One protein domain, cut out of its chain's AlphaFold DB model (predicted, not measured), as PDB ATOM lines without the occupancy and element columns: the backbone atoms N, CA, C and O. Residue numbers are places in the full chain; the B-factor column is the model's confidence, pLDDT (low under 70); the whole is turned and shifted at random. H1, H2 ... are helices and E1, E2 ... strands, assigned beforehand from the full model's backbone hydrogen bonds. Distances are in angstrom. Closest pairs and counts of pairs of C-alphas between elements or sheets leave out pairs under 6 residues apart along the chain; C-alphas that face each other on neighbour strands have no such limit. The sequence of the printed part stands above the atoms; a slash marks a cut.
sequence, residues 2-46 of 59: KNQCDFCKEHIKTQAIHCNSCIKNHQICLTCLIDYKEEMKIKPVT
ATOM      1  N   LYS A   2      31.178  51.025 101.550       53.41
ATOM      2  CA  LYS A   2      31.985  52.190 101.110       53.41
ATOM      3  C   LYS A   2      32.233  52.160  99.591       53.41
ATOM      4  O   LYS A   2      33.375  52.089  99.161       53.41
ATOM      5  N   ASN A   3      31.169  52.190  98.797       67.50
ATOM      6  CA  ASN A   3      31.265  52.202  97.334       67.50
ATOM      7  C   ASN A   3      30.566  53.456  96.804       67.50
ATOM      8  O   ASN A   3      29.553  53.358  96.123       67.50
ATOM      9  N   GLN A   4      31.037  54.629  97.225       80.88
ATOM     10  CA  GLN A   4      30.590  55.904  96.675       80.88
ATOM     11  C   GLN A   4      31.723  56.462  95.826       80.88
ATOM     12  O   GLN A   4      32.868  56.494  96.278       80.88
ATOM     13  N   CYS A   5      31.414  56.874  94.600       82.69
ATOM     14  CA  CYS A   5      32.390  57.547  93.764       82.69
ATOM     15  C   CYS A   5      32.646  58.961  94.287       82.69
ATOM     16  O   CYS A   5      31.716  59.740  94.467       82.69
ATOM     17  N   ASP A   6      33.908  59.326  94.474       78.25
ATOM     18  CA  ASP A   6      34.299  60.658  94.923       78.25
ATOM     19  C   ASP A   6      33.936  61.756  93.909       78.25
ATOM     20  O   ASP A   6      33.761  62.901  94.326       78.25
ATOM     21  N   PHE A   7      33.752  61.401  92.629       76.50
ATOM     22  CA  PHE A   7      33.398  62.312  91.535       76.50
ATOM     23  C   PHE A   7      31.894  62.496  91.377       76.50
ATOM     24  O   PHE A   7      31.364  63.553  91.700       76.50
ATOM     25  N   CYS A   8      31.191  61.463  90.910       82.94
ATOM     26  CA  CYS A   8      29.756  61.569  90.655       82.94
ATOM     27  C   CYS A   8      28.898  61.434  91.922       82.94
ATOM     28  O   CYS A   8      27.685  61.590  91.851       82.94
ATOM     29  N   LYS A   9      29.502  61.119  93.081       84.31
ATOM     30  CA  LYS A   9      28.814  60.843  94.359       84.31
ATOM     31  C   LYS A   9      27.800  59.699  94.301       84.31
ATOM     32  O   LYS A   9      27.106  59.450  95.287       84.31
ATOM     33  N   GLU A  10      27.760  58.949  93.204       84.38
ATOM     34  CA  GLU A  10      26.880  57.799  93.058       84.38
ATOM     35  C   GLU A  10      27.396  56.592  93.840       84.38
ATOM     36  O   GLU A  10      28.603  56.358  93.967       84.38
ATOM     37  N   HIS A  11      26.454  55.804  94.353       81.25
ATOM     38  CA  HIS A  11      26.721  54.592  95.116       81.25
ATOM     39  C   HIS A  11      26.848  53.391  94.173       81.25
ATOM     40  O   HIS A  11      25.953  52.553  94.072       81.25
ATOM     41  N   ILE A  12      27.961  53.336  93.446       82.56
ATOM     42  CA  ILE A  12      28.237  52.337  92.408       82.56
ATOM     43  C   ILE A  12      29.592  51.669  92.630       82.56
ATOM     44  O   ILE A  12      30.379  52.079  93.477       82.56
ATOM     45  N   LYS A  13      29.886  50.602  91.879       81.69
ATOM     46  CA  LYS A  13      31.161  49.882  92.005       81.69
ATOM     47  C   LYS A  13      32.337  50.815  91.684       81.69
ATOM     48  O   LYS A  13      32.508  51.237  90.540       81.69
ATOM     49  N   THR A  14      33.155  51.099  92.693       81.62
ATOM     50  CA  THR A  14      34.353  51.938  92.588       81.62
ATOM     51  C   THR A  14      35.634  51.113  92.620       81.62
ATOM     52  O   THR A  14      35.657  49.965  93.067       81.62
ATOM     53  N   GLN A  15      36.714  51.712  92.131       77.38
ATOM     54  CA  GLN A  15      38.084  51.247  92.285       77.38
ATOM     55  C   GLN A  15      38.883  52.301  93.052       77.38
ATOM     56  O   GLN A  15      38.647  53.503  92.908       77.38
ATOM     57  N   ALA A  16      39.825  51.836  93.871       77.00
ATOM     58  CA  ALA A  16      40.736  52.715  94.581       77.00
ATOM     59  C   ALA A  16      41.813  53.230  93.617       77.00
ATOM     60  O   ALA A  16      42.513  52.443  92.983       77.00
ATOM     61  N   ILE A  17      41.952  54.547  93.533       75.56
ATOM     62  CA  ILE A  17      42.944  55.225  92.704       75.56
ATOM     63  C   ILE A  17      43.922  55.946  93.612       75.56
ATOM     64  O   ILE A  17      43.524  56.659  94.539       75.56
ATOM     65  N   HIS A  18      45.208  55.729  93.351       72.50
ATOM     66  CA  HIS A  18      46.274  56.378  94.084       72.50
ATOM     67  C   HIS A  18      46.619  57.697  93.396       72.50
ATOM     68  O   HIS A  18      46.982  57.761  92.223       72.50
ATOM     69  N   CYS A  19      46.476  58.788  94.131       69.31
ATOM     70  CA  CYS A  19      46.922  60.091  93.677       69.31
ATOM     71  C   CYS A  19      48.240  60.388  94.390       69.31
ATOM     72  O   CYS A  19      48.263  60.504  95.613       69.31
ATOM     73  N   ASN A  20      49.324  60.559  93.628       64.81
ATOM     74  CA  ASN A  20      50.667  60.795  94.181       64.81
ATOM     75  C   ASN A  20      50.764  62.101  94.986       64.81
ATOM     76  O   ASN A  20      51.655  62.269  95.811       64.81
ATOM     77  N   SER A  21      49.838  63.033  94.751       61.22
ATOM     78  CA  SER A  21      49.736  64.300  95.486       61.22
ATOM     79  C   SER A  21      48.718  64.266  96.633       61.22
ATOM     80  O   SER A  21      48.503  65.289  97.285       61.22
ATOM     81  N   CYS A  22      48.056  63.132  96.867       60.97
ATOM     82  CA  CYS A  22      46.953  63.011  97.808       60.97
ATOM     83  C   CYS A  22      47.344  62.094  98.974       60.97
ATOM     84  O   CYS A  22      47.944  61.041  98.794       60.97
ATOM     85  N   ILE A  23      46.964  62.480 100.195       66.94
ATOM     86  CA  ILE A  23      47.262  61.707 101.417       66.94
ATOM     87  C   ILE A  23      46.454  60.397 101.459       66.94
ATOM     88  O   ILE A  23      46.813  59.453 102.160       66.94
ATOM     89  N   LYS A  24      45.330  60.341 100.735       71.50
ATOM     90  CA  LYS A  24      44.397  59.214 100.740       71.50
ATOM     91  C   LYS A  24      44.104  58.760  99.317       71.50
ATOM     92  O   LYS A  24      44.080  59.568  98.394       71.50
ATOM     93  N   ASN A  25      43.846  57.463  99.175       74.12
ATOM     94  CA  ASN A  25      43.327  56.897  97.937       74.12
ATOM     95  C   ASN A  25      41.889  57.359  97.726       74.12
ATOM     96  O   ASN A  25      41.108  57.427  98.680       74.12
ATOM     97  N   HIS A  26      41.540  57.588  96.472       76.88
ATOM     98  CA  HIS A  26      40.206  58.003  96.083       76.88
ATOM     99  C   HIS A  26      39.401  56.845  95.515       76.88
ATOM    100  O   HIS A  26      39.959  55.927  94.919       76.88
ATOM    101  N   GLN A  27      38.088  56.880  95.693       81.69
ATOM    102  CA  GLN A  27      37.167  55.895  95.140       81.69
ATOM    103  C   GLN A  27      36.554  56.442  93.857       81.69
ATOM    104  O   GLN A  27      35.749  57.365  93.886       81.69
ATOM    105  N   ILE A  28      36.907  55.870  92.711       81.31
ATOM    106  CA  ILE A  28      36.395  56.313  91.408       81.31
ATOM    107  C   ILE A  28      35.640  55.173  90.730       81.31
ATOM    108  O   ILE A  28      36.089  54.030  90.744       81.31
ATOM    109  N   CYS A  29      34.477  55.459  90.145       85.38
ATOM    110  CA  CYS A  29      33.745  54.484  89.343       85.38
ATOM    111  C   CYS A  29      34.370  54.314  87.953       85.38
ATOM    112  O   CYS A  29      35.068  55.192  87.458       85.38
ATOM    113  N   LEU A  30      34.097  53.188  87.291       81.69
ATOM    114  CA  LEU A  30      34.627  52.924  85.948       81.69
ATOM    115  C   LEU A  30      34.264  54.015  84.929       81.69
ATOM    116  O   LEU A  30      35.112  54.370  84.121       81.69
ATOM    117  N   THR A  31      33.052  54.570  85.005       84.12
ATOM    118  CA  THR A  31      32.592  55.641  84.110       84.12
ATOM    119  C   THR A  31      33.443  56.899  84.267       84.12
ATOM    120  O   THR A  31      34.122  57.294  83.328       84.12
ATOM    121  N   CYS A  32      33.533  57.451  85.484       80.19
ATOM    122  CA  CYS A  32      34.375  58.618  85.754       80.19
ATOM    123  C   CYS A  32      35.856  58.338  85.467       80.19
ATOM    124  O   CYS A  32      36.573  59.218  85.009       80.19
ATOM    125  N   LEU A  33      36.335  57.117  85.705       77.88
ATOM    126  CA  LEU A  33      37.709  56.764  85.365       77.88
ATOM    127  C   LEU A  33      37.977  56.888  83.862       77.88
ATOM    128  O   LEU A  33      39.062  57.325  83.500       77.88
ATOM    129  N   ILE A  34      37.032  56.478  83.012       80.62
ATOM    130  CA  ILE A  34      37.144  56.568  81.551       80.62
ATOM    131  C   ILE A  34      37.018  58.024  81.109       80.62
ATOM    132  O   ILE A  34      37.913  58.511  80.420       80.62
ATOM    133  N   ASP A  35      35.969  58.714  81.560       78.88
ATOM    134  CA  ASP A  35      35.650  60.083  81.141       78.88
ATOM    135  C   ASP A  35      36.769  61.061  81.501       78.88
ATOM    136  O   ASP A  35      37.174  61.892  80.693       78.88
ATOM    137  N   TYR A  36      37.335  60.913  82.699       72.38
ATOM    138  CA  TYR A  36      38.360  61.817  83.204       72.38
ATOM    139  C   TYR A  36      39.790  61.299  82.994       72.38
ATOM    140  O   TYR A  36      40.746  61.950  83.417       72.38
ATOM    141  N   LYS A  37      39.992  60.139  82.344       68.50
ATOM    142  CA  LYS A  37      41.320  59.507  82.208       68.50
ATOM    143  C   LYS A  37      42.357  60.442  81.594       68.50
ATOM    144  O   LYS A  37      43.493  60.505  82.072       68.50
ATOM    145  N   GLU A  38      41.973  61.127  80.522       67.00
ATOM    146  CA  GLU A  38      42.859  62.001  79.754       67.00
ATOM    147  C   GLU A  38      43.098  63.328  80.476       67.00
ATOM    148  O   GLU A  38      44.255  63.710  80.674       67.00
ATOM    149  N   GLU A  39      42.034  63.973  80.965       65.56
ATOM    150  CA  GLU A  39      42.124  65.222  81.734       65.56
ATOM    151  C   GLU A  39      42.959  65.051  83.010       65.56
ATOM    152  O   GLU A  39      43.802  65.886  83.343       65.56
ATOM    153  N   MET A  40      42.793  63.919  83.697       62.94
ATOM    154  CA  MET A  40      43.465  63.624  84.965       62.94
ATOM    155  C   MET A  40      44.788  62.877  84.798       62.94
ATOM    156  O   MET A  40      45.421  62.508  85.799       62.94
ATOM    157  N   LYS A  41      45.209  62.646  83.545       66.56
ATOM    158  CA  LYS A  41      46.427  61.913  83.165       66.56
ATOM    159  C   LYS A  41      46.585  60.610  83.950       66.56
ATOM    160  O   LYS A  41      47.685  60.294  84.408       66.56
ATOM    161  N   ILE A  42      45.483  59.885  84.140       66.69
ATOM    162  CA  ILE A  42      45.462  58.658  84.929       66.69
ATOM    163  C   ILE A  42      46.175  57.571  84.129       66.69
ATOM    164  O   ILE A  42      45.703  57.138  83.072       66.69
ATOM    165  N   LYS A  43      47.321  57.119  84.638       63.91
ATOM    166  CA  LYS A  43      48.093  56.035  84.029       63.91
ATOM    167  C   LYS A  43      47.961  54.770  84.875       63.91
ATOM    168  O   LYS A  43      48.096  54.840  86.097       63.91
ATOM    169  N   PRO A  44      47.686  53.610  84.254       58.16
ATOM    170  CA  PRO A  44      47.745  52.345  84.970       58.16
ATOM    171  C   PRO A  44      49.195  52.087  85.391       58.16
ATOM    172  O   PRO A  44      50.104  52.166  84.559       58.16
ATOM    173  N   VAL A  45      49.418  51.769  86.665       59.97
ATOM    174  CA  VAL A  45      50.730  51.319  87.132       59.97
ATOM    175  C   VAL A  45      50.851  49.843  86.798       59.97
ATOM    176  O   VAL A  45      50.100  49.003  87.277       59.97
ATOM    177  N   THR A  46      51.812  49.497  85.956       51.62
ATOM    178  CA  THR A  46      51.958  48.159  85.363       51.62
ATOM    179  C   THR A  46      52.289  47.036  86.353       51.62
ATOM    180  O   THR A  46      52.300  45.876  85.952       51.62
TER     181      THR A  46
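AT A GLANCE: This is residues 2 to 46 of the 59 residues of an uncharacterized protein of Candidatus Nitrosomarinus catalina (UniProt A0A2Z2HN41). Look for a small two-stranded hairpin, E1 and E2, with one short helix, H1, following E2 directly at the hairpin's open end. A looped stretch with no named element, residues 2 to 13, lies near the same end of the hairpin, and the short strand E3 lies away from that stretch, towards the other end of the longest axis. The printed part has 45 residues, with three named strands and one named helix in the order E1, E2, H1, E3; the sheet E1 - E2 is antiparallel. The class is mixed, helices and strands, though under half of the residues are in named elements. The whole is compact, with a radius of gyration of the C-alphas of 10.2 A and spans of 26 by 23 by 18 A.

IN THESE COORDINATES: Begin at C-alpha 2, at (31.985, 52.190, 101.110), and go through residues 2 to 13, whose C-alphas lie 7 to 14 A from the mean of the C-alphas. At C-alpha 14, at (34.353, 51.938, 92.588), you reach E1, residues 14 to 19, the longest strand, 15.0 A from first to last C-alpha. E2 is residues 26 to 29 and measures 10.0 A. H1 is residues 30 to 35, from Leu 30 to Asp 35, and measures 8.7 A. E3 is residues 42 to 44, 6.7 A long, and ends at C-alpha 44, at (47.745, 52.345, 84.970).

HOW THE PARTS SIT: Start with the hairpin of E1 and E2, antiparallel neighbours whose directions stand at 138 degrees. Here the C-alphas of Thr 14 and Cys 29 face each other at 4.2 A, and those of Ile 17 and His 26 at 5.2 A. Within hydrogen-bond range you find N 15 and O 28, 2.8 A apart, and N 26 and O 17, 2.9 A apart. From E2 a tight link leads to H1, in which every O i to N i+4 pair is within hydrogen-bond range. The closest C-alphas of E1 and H1 are those of Thr 14 and Leu 30, 6.7 A apart. The closest C-alphas of H1 and E3 are those of Leu 33 and Ile 42, 8.0 A apart. E3 pairs with no named strand and is apart from E1 and from E2.

THE WHOLE: The two C-alphas farthest apart are those of Glu 10 and Thr 46, at 27.9 A, and the outline is rounded. The printed part, residues 2 to 46, has no cut. No link is long: E1 to E2 and H1 to E3 are short, with 6 residues each. The mean pLDDT of the printed part is 73.4; look for values under 70 at residues 2 to 3, 19 to 23 and 37 to 46 of this predicted model.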